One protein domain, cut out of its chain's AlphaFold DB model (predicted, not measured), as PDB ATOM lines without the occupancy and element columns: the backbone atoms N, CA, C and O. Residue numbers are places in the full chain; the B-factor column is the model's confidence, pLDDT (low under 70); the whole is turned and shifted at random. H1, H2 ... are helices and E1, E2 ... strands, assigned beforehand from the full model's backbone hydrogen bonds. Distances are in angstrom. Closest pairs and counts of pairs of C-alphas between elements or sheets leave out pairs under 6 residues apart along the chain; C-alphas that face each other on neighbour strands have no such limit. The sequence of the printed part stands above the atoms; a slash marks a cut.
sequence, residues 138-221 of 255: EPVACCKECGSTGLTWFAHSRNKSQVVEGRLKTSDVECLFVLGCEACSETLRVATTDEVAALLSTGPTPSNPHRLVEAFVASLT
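What this domain is: This is residues 138 to 221 of the 255 residues of an uncharacterized protein of Novosphingobium sp. ST904 (UniProt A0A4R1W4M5). What does the domain look like? It is a small, strongly twisted sheet of three antiparallel strands, E1, E2 and E3, in which the long hairpin of E1 and E2 ends in a wide loop, residues 160 to 172. At the end of E3 the chain turns straight into the short helix H1, and a link then leads to a second helix, H2, at the far end of the long axis from that loop. How is it made up? The printed part has 84 residues with three named strands and then two named helices, in the order E1 E2 E3 H1 H2; the sheet runs E1, E2, E3, and the class is mixed. How large is it? It is flat, 57 by 34 by 13 A, and only just loose, close to extended, with a radius of gyration of the C-alphas of 17.8 A.

Where its parts are: Where are the strands? E1 is residues 151 to 159, 25.6 A long, beginning at C-alpha 151, (17.211, 51.379, -9.853). E2 is residues 173 to 181, 25.1 A long, and E3 is residues 187 to 192, 14.5 A long. Where are the helices? H1 is residues 193 to 201, 12.0 A long. H2 is residues 209 to 221, 18.0 A long, ending at C-alpha 221, (-6.913, 73.339, -22.409).

How they stand to each other: How do the strands pair? E1, E2 and E3 form a meander, each strand the antiparallel neighbour of the one before. The hairpin of E1 and E2 has 155 degrees between directions, with N 154 and O 178 at 2.8 A; that of E2 and E3 has 153 degrees, with N 177 and O 191 at 2.8 A. Where do the helices stand? H1 is on the sheet, over E3, at a height over the sheet of 9.5 A, and stands up from the sheet at 57 degrees; the closest C-alphas of E2 and H1, those of Cys 175 and Thr 193, are 6.1 A apart. H2 is not on the sheet, and is apart from H1. Are the helix backbones complete? In H1 and H2 every O i to N i+4 pair is within hydrogen-bond range.

The domain as a whole: How far does it reach? The two C-alphas farthest apart, those of Val 164 and Thr 221, are 57.9 A apart, and the printed part has no cut. Which links are long? The link from E1 to E2, 13 residues, is long. What stands free, and where is confidence low? Residues 197 to 204, 208 to 213 and 216 to 221 stand free. The mean pLDDT of the printed part is 78.7, and residues 138 to 139 and 202 to 221 are under 70.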
ATOM      1  N   GLU A 138       8.625  60.041  -1.521       58.03
ATOM      2  CA  GLU A 138       8.962  60.708  -2.781       58.03
ATOM      3  C   GLU A 138       9.623  59.694  -3.717       58.03
ATOM      4  O   GLU A 138      10.437  58.886  -3.250       58.03
ATOM      5  N   PRO A 139       9.268  59.691  -5.016       66.44
ATOM      6  CA  PRO A 139       9.784  58.701  -5.944       66.44
ATOM      7  C   PRO A 139      11.306  58.679  -5.841       66.44
ATOM      8  O   PRO A 139      11.975  59.679  -6.108       66.44
ATOM      9  N   VAL A 140      11.840  57.544  -5.387       81.31
ATOM     10  CA  VAL A 140      13.265  57.394  -5.109       81.31
ATOM     11  C   VAL A 140      14.003  57.521  -6.436       81.31
ATOM     12  O   VAL A 140      13.985  56.609  -7.254       81.31
ATOM     13  N   ALA A 141      14.600  58.688  -6.674       86.06
ATOM     14  CA  ALA A 141      15.257  59.005  -7.941       86.06
ATOM     15  C   ALA A 141      16.703  58.483  -8.006       86.06
ATOM     16  O   ALA A 141      17.253  58.301  -9.092       86.06
ATOM     17  N   CYS A 142      17.332  58.252  -6.851       92.31
ATOM     18  CA  CYS A 142      18.691  57.733  -6.745       92.31
ATOM     19  C   CYS A 142      18.874  56.901  -5.470       92.31
ATOM     20  O   CYS A 142      18.141  57.050  -4.489       92.31
ATOM     21  N   CYS A 143      19.861  56.011  -5.493       94.94
ATOM     22  CA  CYS A 143      20.253  55.220  -4.337       94.94
ATOM     23  C   CYS A 143      20.895  56.114  -3.270       94.94
ATOM     24  O   CYS A 143      21.850  56.831  -3.560       94.94
ATOM     25  N   LYS A 144      20.414  56.028  -2.026       92.94
ATOM     26  CA  LYS A 144      20.934  56.829  -0.903       92.94
ATOM     27  C   LYS A 144      22.367  56.447  -0.507       92.94
ATOM     28  O   LYS A 144      23.103  57.308  -0.044       92.94
ATOM     29  N   GLU A 145      22.769  55.199  -0.748       95.00
ATOM     30  CA  GLU A 145      24.089  54.684  -0.357       95.00
ATOM     31  C   GLU A 145      25.192  55.003  -1.374       95.00
ATOM     32  O   GLU A 145      26.295  55.392  -1.001       95.00
ATOM     33  N   CYS A 146      24.915  54.862  -2.675       95.75
ATOM     34  CA  CYS A 146      25.936  55.038  -3.719       95.75
ATOM     35  C   CYS A 146      25.646  56.170  -4.714       95.75
ATOM     36  O   CYS A 146      26.459  56.421  -5.603       95.75
ATOM     37  N   GLY A 147      24.486  56.822  -4.624       95.06
ATOM     38  CA  GLY A 147      24.060  57.874  -5.554       95.06
ATOM     39  C   GLY A 147      23.672  57.384  -6.955       95.06
ATOM     40  O   GLY A 147      23.283  58.195  -7.792       95.06
ATOM     41  N   SER A 148      23.755  56.080  -7.235       94.81
ATOM     42  CA  SER A 148      23.403  55.523  -8.546       94.81
ATOM     43  C   SER A 148      21.922  55.727  -8.870       94.81
ATOM     44  O   SER A 148      21.051  55.541  -8.019       94.81
ATOM     45  N   THR A 149      21.633  56.057 -10.127       94.81
ATOM     46  CA  THR A 149      20.275  56.140 -10.686       94.81
ATOM     47  C   THR A 149      19.812  54.816 -11.304       94.81
ATOM     48  O   THR A 149      18.684  54.726 -11.779       94.81
ATOM     49  N   GLY A 150      20.676  53.792 -11.332       94.25
ATOM     50  CA  GLY A 150      20.338  52.445 -11.792       94.25
ATOM     51  C   GLY A 150      19.500  51.719 -10.746       94.25
ATOM     52  O   GLY A 150      20.051  51.018  -9.892       94.25
ATOM     53  N   LEU A 151      18.188  51.960 -10.771       94.19
ATOM     54  CA  LEU A 151      17.211  51.379  -9.853       94.19
ATOM     55  C   LEU A 151      16.284  50.427 -10.607       94.19
ATOM     56  O   LEU A 151      15.715  50.807 -11.632       94.19
ATOM     57  N   THR A 152      16.089  49.229 -10.063       93.75
ATOM     58  CA  THR A 152      15.295  48.174 -10.703       93.75
ATOM     59  C   THR A 152      14.356  47.517  -9.700       93.75
ATOM     60  O   THR A 152      14.705  47.299  -8.539       93.75
ATOM     61  N   TRP A 153      13.137  47.218 -10.152       93.31
ATOM     62  CA  TRP A 153      12.143  46.483  -9.375       93.31
ATOM     63  C   TRP A 153      12.330  44.974  -9.538       93.31
ATOM     64  O   TRP A 153      12.382  44.459 -10.654       93.31
ATOM     65  N   PHE A 154      12.353  44.259  -8.416       92.75
ATOM     66  CA  PHE A 154      12.416  42.804  -8.343       92.75
ATOM     67  C   PHE A 154      11.132  42.264  -7.718       92.75
ATOM     68  O   PHE A 154      10.676  42.774  -6.698       92.75
ATOM     69  N   ALA A 155      10.553  41.218  -8.306       94.25
ATOM     70  CA  ALA A 155       9.426  40.510  -7.711       94.25
ATOM     71  C   ALA A 155       9.939  39.385  -6.800       94.25
ATOM     72  O   ALA A 155      10.777  38.577  -7.205       94.25
ATOM     73  N   HIS A 156       9.421  39.324  -5.579       92.88
ATOM     74  CA  HIS A 156       9.749  38.314  -4.586       92.88
ATOM     75  C   HIS A 156       8.473  37.671  -4.043       92.88
ATOM     76  O   HIS A 156       7.666  38.310  -3.368       92.88
ATOM     77  N   SER A 157       8.302  36.380  -4.321       92.31
ATOM     78  CA  SER A 157       7.185  35.599  -3.792       92.31
ATOM     79  C   SER A 157       7.502  35.113  -2.382       92.31
ATOM     80  O   SER A 157       8.492  34.413  -2.169       92.31
ATOM     81  N   ARG A 158       6.629  35.429  -1.426       91.00
ATOM     82  CA  ARG A 158       6.728  34.992  -0.032       91.00
ATOM     83  C   ARG A 158       5.529  34.124   0.334       91.00
ATOM     84  O   ARG A 158       4.384  34.485   0.079       91.00
ATOM     85  N   ASN A 159       5.779  32.990   0.984       91.94
ATOM     86  CA  ASN A 159       4.721  32.231   1.647       91.94
ATOM     87  C   ASN A 159       4.312  32.970   2.928       91.94
ATOM     88  O   ASN A 159       5.131  33.130   3.838       91.94
ATOM     89  N   LYS A 160       3.061  33.429   2.998       92.00
ATOM     90  CA  LYS A 160       2.517  34.082   4.203       92.00
ATOM     91  C   LYS A 160       1.857  33.097   5.170       92.00
ATOM     92  O   LYS A 160       1.492  33.474   6.280       92.00
ATOM     93  N   SER A 161       1.698  31.840   4.761       89.75
ATOM     94  CA  SER A 161       1.134  30.769   5.580       89.75
ATOM     95  C   SER A 161       2.227  29.911   6.228       89.75
ATOM     96  O   SER A 161       3.381  29.910   5.808       89.75
ATOM     97  N   GLN A 162       1.846  29.109   7.224       88.81
ATOM     98  CA  GLN A 162       2.700  28.035   7.749       88.81
ATOM     99  C   GLN A 162       2.474  26.692   7.036       88.81
ATOM    100  O   GLN A 162       2.894  25.642   7.522       88.81
ATOM    101  N   VAL A 163       1.771  26.697   5.898       89.44
ATOM    102  CA  VAL A 163       1.526  25.480   5.122       89.44
ATOM    103  C   VAL A 163       2.834  25.042   4.469       89.44
ATOM    104  O   VAL A 163       3.552  25.844   3.873       89.44
ATOM    105  N   VAL A 164       3.141  23.750   4.602       87.06
ATOM    106  CA  VAL A 164       4.353  23.138   4.049       87.06
ATOM    107  C   VAL A 164       4.328  23.195   2.520       87.06
ATOM    108  O   VAL A 164       3.280  23.048   1.881       87.06
ATOM    109  N   GLU A 165       5.511  23.384   1.943       76.50
ATOM    110  CA  GLU A 165       5.747  23.381   0.504       76.50
ATOM    111  C   GLU A 165       5.157  22.117  -0.153       76.50
ATOM    112  O   GLU A 165       5.309  21.001   0.345       76.50
ATOM    113  N   GLY A 166       4.387  22.302  -1.231       84.94
ATOM    114  CA  GLY A 166       3.614  21.240  -1.895       84.94
ATOM    115  C   GLY A 166       2.127  21.165  -1.517       84.94
ATOM    116  O   GLY A 166       1.367  20.464  -2.186       84.94
ATOM    117  N   ARG A 167       1.675  21.904  -0.492       90.06
ATOM    118  CA  ARG A 167       0.239  22.105  -0.185       90.06
ATOM    119  C   ARG A 167      -0.214  23.561  -0.267       90.06
ATOM    120  O   ARG A 167      -1.345  23.866   0.105       90.06
ATOM    121  N   LEU A 168       0.666  24.440  -0.738       91.94
ATOM    122  CA  LEU A 168       0.378  25.858  -0.879       91.94
ATOM    123  C   LEU A 168      -0.721  26.086  -1.907       91.94
ATOM    124  O   LEU A 168      -0.659  25.581  -3.031       91.94
ATOM    125  N   LYS A 169      -1.718  26.872  -1.517       91.06
ATOM    126  CA  LYS A 169      -2.679  27.452  -2.449       91.06
ATOM    127  C   LYS A 169      -2.139  28.788  -2.942       91.06
ATOM    128  O   LYS A 169      -1.336  29.432  -2.277       91.06
ATOM    129  N   THR A 170      -2.649  29.260  -4.074       87.56
ATOM    130  CA  THR A 170      -2.309  30.591  -4.601       87.56
ATOM    131  C   THR A 170      -2.612  31.706  -3.592       87.56
ATOM    132  O   THR A 170      -1.896  32.694  -3.546       87.56
ATOM    133  N   SER A 171      -3.620  31.523  -2.731       89.06
ATOM    134  CA  SER A 171      -3.953  32.454  -1.642       89.06
ATOM    135  C   SER A 171      -2.895  32.541  -0.540       89.06
ATOM    136  O   SER A 171      -2.903  33.501   0.230       89.06
ATOM    137  N   ASP A 172      -2.020  31.540  -0.441       89.94
ATOM    138  CA  ASP A 172      -0.998  31.418   0.604       89.94
ATOM    139  C   ASP A 172       0.336  32.055   0.179       89.94
ATOM    140  O   ASP A 172       1.249  32.194   0.996       89.94
ATOM    141  N   VAL A 173       0.438  32.466  -1.088       89.50
ATOM    142  CA  VAL A 173       1.605  33.129  -1.671       89.50
ATOM    143  C   VAL A 173       1.281  34.604  -1.885       89.50
ATOM    144  O   VAL A 173       0.276  34.953  -2.500       89.50
ATOM    145  N   GLU A 174       2.136  35.474  -1.367       91.69
ATOM    146  CA  GLU A 174       2.086  36.918  -1.573       91.69
ATOM    147  C   GLU A 174       3.257  37.350  -2.459       91.69
ATOM    148  O   GLU A 174       4.359  36.813  -2.338       91.69
ATOM    149  N   CYS A 175       3.022  38.312  -3.352       92.38
ATOM    150  CA  CYS A 175       4.072  38.914  -4.167       92.38
ATOM    151  C   CYS A 175       4.453  40.278  -3.582       92.38
ATOM    152  O   CYS A 175       3.618  41.185  -3.497       92.38
ATOM    153  N   LEU A 176       5.718  40.400  -3.188       93.06
ATOM    154  CA  LEU A 176       6.341  41.650  -2.773       93.06
ATOM    155  C   LEU A 176       7.210  42.171  -3.912       93.06
ATOM    156  O   LEU A 176       7.925  41.410  -4.563       93.06
ATOM    157  N   PHE A 177       7.184  43.474  -4.124       94.31
ATOM    158  CA  PHE A 177       8.055  44.158  -5.064       94.31
ATOM    159  C   PHE A 177       9.140  44.894  -4.290       94.31
ATOM    160  O   PHE A 177       8.855  45.622  -3.344       94.31
ATOM    161  N   VAL A 178      10.392  44.706  -4.681       94.50
ATOM    162  CA  VAL A 178      11.552  45.310  -4.025       94.50
ATOM    163  C   VAL A 178      12.258  46.218  -5.022       94.50
ATOM    164  O   VAL A 178      12.705  45.747  -6.063       94.50
ATOM    165  N   LEU A 179      12.360  47.511  -4.723       94.25
ATOM    166  CA  LEU A 179      13.166  48.456  -5.492       94.25
ATOM    167  C   LEU A 179      14.609  48.370  -4.996       94.25
ATOM    168  O   LEU A 179      14.901  48.783  -3.873       94.25
ATOM    169  N   GLY A 180      15.497  47.824  -5.822       95.88
ATOM    170  CA  GLY A 180      16.912  47.662  -5.505       95.88
ATOM    171  C   GLY A 180      17.814  48.525  -6.382       95.88
ATOM    172  O   GLY A 180      17.457  48.885  -7.506       95.88
ATOM    173  N   CYS A 181      19.005  48.840  -5.880       97.00
ATOM    174  CA  CYS A 181      20.057  49.470  -6.668       97.00
ATOM    175  C   CYS A 181      20.909  48.419  -7.394       97.00
ATOM    176  O   CYS A 181      21.467  47.524  -6.762       97.00
ATOM    177  N   GLU A 182      21.095  48.565  -8.706       96.69
ATOM    178  CA  GLU A 182      21.919  47.641  -9.500       96.69
ATOM    179  C   GLU A 182      23.419  47.742  -9.181       96.69
ATOM    180  O   GLU A 182      24.159  46.784  -9.376       96.69
ATOM    181  N   ALA A 183      23.875  48.894  -8.677       96.06
ATOM    182  CA  ALA A 183      25.294  49.148  -8.436       96.06
ATOM    183  C   ALA A 183      25.797  48.600  -7.092       96.06
ATOM    184  O   ALA A 183      26.909  48.086  -7.019       96.06
ATOM    185  N   CYS A 184      25.002  48.729  -6.025       96.25
ATOM    186  CA  CYS A 184      25.405  48.346  -4.664       96.25
ATOM    187  C   CYS A 184      24.494  47.297  -4.013       96.25
ATOM    188  O   CYS A 184      24.741  46.907  -2.879       96.25
ATOM    189  N   SER A 185      23.451  46.844  -4.717       95.00
ATOM    190  CA  SER A 185      22.459  45.881  -4.214       95.00
ATOM    191  C   SER A 185      21.646  46.355  -3.001       95.00
ATOM    192  O   SER A 185      20.937  45.556  -2.394       95.00
ATOM    193  N   GLU A 186      21.695  47.649  -2.673       95.75
ATOM    194  CA  GLU A 186      20.901  48.229  -1.591       95.75
ATOM    195  C   GLU A 186      19.401  48.138  -1.891       95.75
ATOM    196  O   GLU A 186      18.963  48.421  -3.012       95.75
ATOM    197  N   THR A 187      18.612  47.780  -0.876       95.50
ATOM    198  CA  THR A 187      17.148  47.745  -0.966       95.50
ATOM    199  C   THR A 187      16.578  49.098  -0.563       95.50
ATOM    200  O   THR A 187      16.634  49.490   0.596       95.50
ATOM    201  N   LEU A 188      15.998  49.812  -1.522       92.75
ATOM    202  CA  LEU A 188      15.493  51.169  -1.318       92.75
ATOM    203  C   LEU A 188      14.033  51.197  -0.877       92.75
ATOM    204  O   LEU A 188      13.643  52.092  -0.134       92.75
ATOM    205  N   ARG A 189      13.224  50.244  -1.353       91.44
ATOM    206  CA  ARG A 189      11.805  50.142  -0.997       91.44
ATOM    207  C   ARG A 189      11.308  48.712  -1.127       91.44
ATOM    208  O   ARG A 189      11.707  47.999  -2.044       91.44
ATOM    209  N   VAL A 190      10.393  48.324  -0.247       92.31
ATOM    210  CA  VAL A 190       9.581  47.111  -0.383       92.31
ATOM    211  C   VAL A 190       8.128  47.554  -0.470       92.31
ATOM    212  O   VAL A 190       7.690  48.347   0.360       92.31
ATOM    213  N   ALA A 191       7.414  47.086  -1.486       90.12
ATOM    214  CA  ALA A 191       6.031  47.436  -1.754       90.12
ATOM    215  C   ALA A 191       5.180  46.182  -1.977       90.12
ATOM    216  O   ALA A 191       5.662  45.162  -2.484       90.12
ATOM    217  N   THR A 192       3.907  46.250  -1.607       89.75
ATOM    218  CA  THR A 192       2.936  45.191  -1.912       89.75
ATOM    219  C   THR A 192       2.475  45.271  -3.369       89.75
ATOM    220  O   THR A 192       2.721  46.250  -4.078       89.75
ATOM    221  N   THR A 193       1.785  44.230  -3.840       86.31
ATOM    222  CA  THR A 193       1.202  44.236  -5.193       86.31
ATOM    223  C   THR A 193       0.181  45.361  -5.364       86.31
ATOM    224  O   THR A 193       0.177  46.012  -6.405       86.31
ATOM    225  N   ASP A 194      -0.628  45.632  -4.338       84.38
ATOM    226  CA  ASP A 194      -1.652  46.678  -4.381       84.38
ATOM    227  C   ASP A 194      -1.023  48.076  -4.423       84.38
ATOM    228  O   ASP A 194      -1.470  48.934  -5.181       84.38
ATOM    229  N   GLU A 195       0.075  48.294  -3.693       83.62
ATOM    230  CA  GLU A 195       0.824  49.556  -3.733       83.62
ATOM    231  C   GLU A 195       1.456  49.810  -5.106       83.62
ATOM    232  O   GLU A 195       1.376  50.920  -5.630       83.62
ATOM    233  N   VAL A 196       2.057  48.790  -5.730       83.50
ATOM    234  CA  VAL A 196       2.600  48.921  -7.092       83.50
ATOM    235  C   VAL A 196       1.480  49.109  -8.112       83.50
ATOM    236  O   VAL A 196       1.615  49.924  -9.024       83.50
ATOM    237  N   ALA A 197       0.355  48.410  -7.955       81.81
ATOM    238  CA  ALA A 197      -0.810  48.600  -8.809       81.81
ATOM    239  C   ALA A 197      -1.357  50.032  -8.700       81.81
ATOM    240  O   ALA A 197      -1.654  50.637  -9.731       81.81
ATOM    241  N   ALA A 198      -1.417  50.604  -7.494       77.25
ATOM    242  CA  ALA A 198      -1.791  52.000  -7.275       77.25
ATOM    243  C   ALA A 198      -0.790  52.972  -7.927       77.25
ATOM    244  O   ALA A 198      -1.195  53.872  -8.663       77.25
ATOM    245  N   LEU A 199       0.520  52.739  -7.766       78.38
ATOM    246  CA  LEU A 199       1.574  53.536  -8.417       78.38
ATOM    247  C   LEU A 199       1.489  53.502  -9.951       78.38
ATOM    248  O   LEU A 199       1.752  54.503 -10.610       78.38
ATOM    249  N   LEU A 200       1.120  52.362 -10.537       74.94
ATOM    250  CA  LEU A 200       0.937  52.239 -11.986       74.94
ATOM    251  C   LEU A 200      -0.399  52.834 -12.461       74.94
ATOM    252  O   LEU A 200      -0.491  53.310 -13.593       74.94
ATOM    253  N   SER A 201      -1.427  52.815 -11.609       76.75
ATOM    254  CA  SER A 201      -2.786  53.280 -11.934       76.75
ATOM    255  C   SER A 201      -2.964  54.789 -11.783       76.75
ATOM    256  O   SER A 201      -3.812  55.370 -12.455       76.75
ATOM    257  N   THR A 202      -2.142  55.444 -10.962       62.19
ATOM    258  CA  THR A 202      -2.167  56.903 -10.755       62.19
ATOM    259  C   THR A 202      -1.654  57.706 -11.960       62.19
ATOM    260  O   THR A 202      -1.672  58.938 -11.946       62.19
ATOM    261  N   GLY A 203      -1.259  57.040 -13.054       46.38
ATOM    262  CA  GLY A 203      -0.581  57.679 -14.181       46.38
ATOM    263  C   GLY A 203       0.773  58.254 -13.746       46.38
ATOM    264  O   GLY A 203       1.096  58.257 -12.561       46.38
ATOM    265  N   PRO A 204       1.621  58.737 -14.668       44.09
ATOM    266  CA  PRO A 204       2.853  59.409 -14.277       44.09
ATOM    267  C   PRO A 204       2.492  60.661 -13.472       44.09
ATOM    268  O   PRO A 204       2.196  61.705 -14.053       44.09
ATOM    269  N   THR A 205       2.507  60.559 -12.143       44.19
ATOM    270  CA  THR A 205       2.399  61.708 -11.253       44.19
ATOM    271  C   THR A 205       3.605  62.580 -11.566       44.19
ATOM    272  O   THR A 205       4.748  62.122 -11.449       44.19
ATOM    273  N   PRO A 206       3.407  63.811 -12.046       41.72
ATOM    274  CA  PRO A 206       4.532  64.641 -12.400       41.72
ATOM    275  C   PRO A 206       5.193  65.153 -11.122       41.72
ATOM    276  O   PRO A 206       4.844  66.208 -10.608       41.72
ATOM    277  N   SER A 207       6.196  64.422 -10.635       45.59
ATOM    278  CA  SER A 207       7.098  64.829  -9.545       45.59
ATOM    279  C   SER A 207       7.948  66.061  -9.889       45.59
ATOM    280  O   SER A 207       8.723  66.549  -9.074       45.59
ATOM    281  N   ASN A 208       7.794  66.591 -11.102       41.84
ATOM    282  CA  ASN A 208       8.420  67.815 -11.555       41.84
ATOM    283  C   ASN A 208       7.378  68.952 -11.546       41.84
ATOM    284  O   ASN A 208       6.378  68.840 -12.265       41.84
ATOM    285  N   PRO A 209       7.597  70.064 -10.811       41.66
ATOM    286  CA  PRO A 209       6.680  71.208 -10.792       41.66
ATOM    287  C   PRO A 209       6.373  71.762 -12.193       41.66
ATOM    288  O   PRO A 209       5.278  72.275 -12.412       41.66
ATOM    289  N   HIS A 210       7.278  71.576 -13.164       37.59
ATOM    290  CA  HIS A 210       7.032  71.875 -14.582       37.59
ATOM    291  C   HIS A 210       5.849  71.107 -15.160       37.59
ATOM    292  O   HIS A 210       4.986  71.693 -15.806       37.59
ATOM    293  N   ARG A 211       5.764  69.802 -14.890       41.28
ATOM    294  CA  ARG A 211       4.720  68.961 -15.471       41.28
ATOM    295  C   ARG A 211       3.379  69.071 -14.750       41.28
ATOM    296  O   ARG A 211       2.371  68.739 -15.354       41.28
ATOM    297  N   LEU A 212       3.335  69.568 -13.511       40.44
ATOM    298  CA  LEU A 212       2.078  69.939 -12.843       40.44
ATOM    299  C   LEU A 212       1.494  71.225 -13.424       40.44
ATOM    300  O   LEU A 212       0.291  71.290 -13.649       40.44
ATOM    301  N   VAL A 213       2.339  72.218 -13.718       45.69
ATOM    302  CA  VAL A 213       1.911  73.420 -14.445       45.69
ATOM    303  C   VAL A 213       1.485  73.042 -15.861       45.69
ATOM    304  O   VAL A 213       0.410  73.451 -16.281       45.69
ATOM    305  N   GLU A 214       2.232  72.187 -16.566       42.94
ATOM    306  CA  GLU A 214       1.806  71.672 -17.874       42.94
ATOM    307  C   GLU A 214       0.544  70.810 -17.794       42.94
ATOM    308  O   GLU A 214      -0.283  70.927 -18.681       42.94
ATOM    309  N   ALA A 215       0.345  69.978 -16.767       42.66
ATOM    310  CA  ALA A 215      -0.853  69.149 -16.606       42.66
ATOM    311  C   ALA A 215      -2.081  69.980 -16.213       42.66
ATOM    312  O   ALA A 215      -3.179  69.727 -16.702       42.66
ATOM    313  N   PHE A 216      -1.903  71.002 -15.376       45.41
ATOM    314  CA  PHE A 216      -2.938  71.972 -15.032       45.41
ATOM    315  C   PHE A 216      -3.298  72.837 -16.245       45.41
ATOM    316  O   PHE A 216      -4.471  72.956 -16.589       45.41
ATOM    317  N   VAL A 217      -2.300  73.353 -16.969       48.16
ATOM    318  CA  VAL A 217      -2.493  74.061 -18.241       48.16
ATOM    319  C   VAL A 217      -3.099  73.124 -19.293       48.16
ATOM    320  O   VAL A 217      -4.025  73.527 -19.982       48.16
ATOM    321  N   ALA A 218      -2.689  71.859 -19.392       45.69
ATOM    322  CA  ALA A 218      -3.280  70.850 -20.279       45.69
ATOM    323  C   ALA A 218      -4.736  70.540 -19.902       45.69
ATOM    324  O   ALA A 218      -5.587  70.422 -20.775       45.69
ATOM    325  N   SER A 219      -5.056  70.471 -18.611       43.12
ATOM    326  CA  SER A 219      -6.415  70.256 -18.103       43.12
ATOM    327  C   SER A 219      -7.325  71.454 -18.391       43.12
ATOM    328  O   SER A 219      -8.435  71.287 -18.896       43.12
ATOM    329  N   LEU A 220      -6.812  72.678 -18.230       39.91
ATOM    330  CA  LEU A 220      -7.496  73.909 -18.639       39.91
ATOM    331  C   LEU A 220      -7.703  74.007 -20.161       39.91
ATOM    332  O   LEU A 220      -8.515  74.808 -20.624       39.91
ATOM    333  N   THR A 221      -6.978  73.209 -20.949       43.81
ATOM    334  CA  THR A 221      -6.913  73.339 -22.409       43.81
ATOM    335  C   THR A 221      -7.425  72.127 -23.185       43.81
ATOM    336  O   THR A 221      -7.697  72.244 -24.381       43.81
TER     337      THR A 221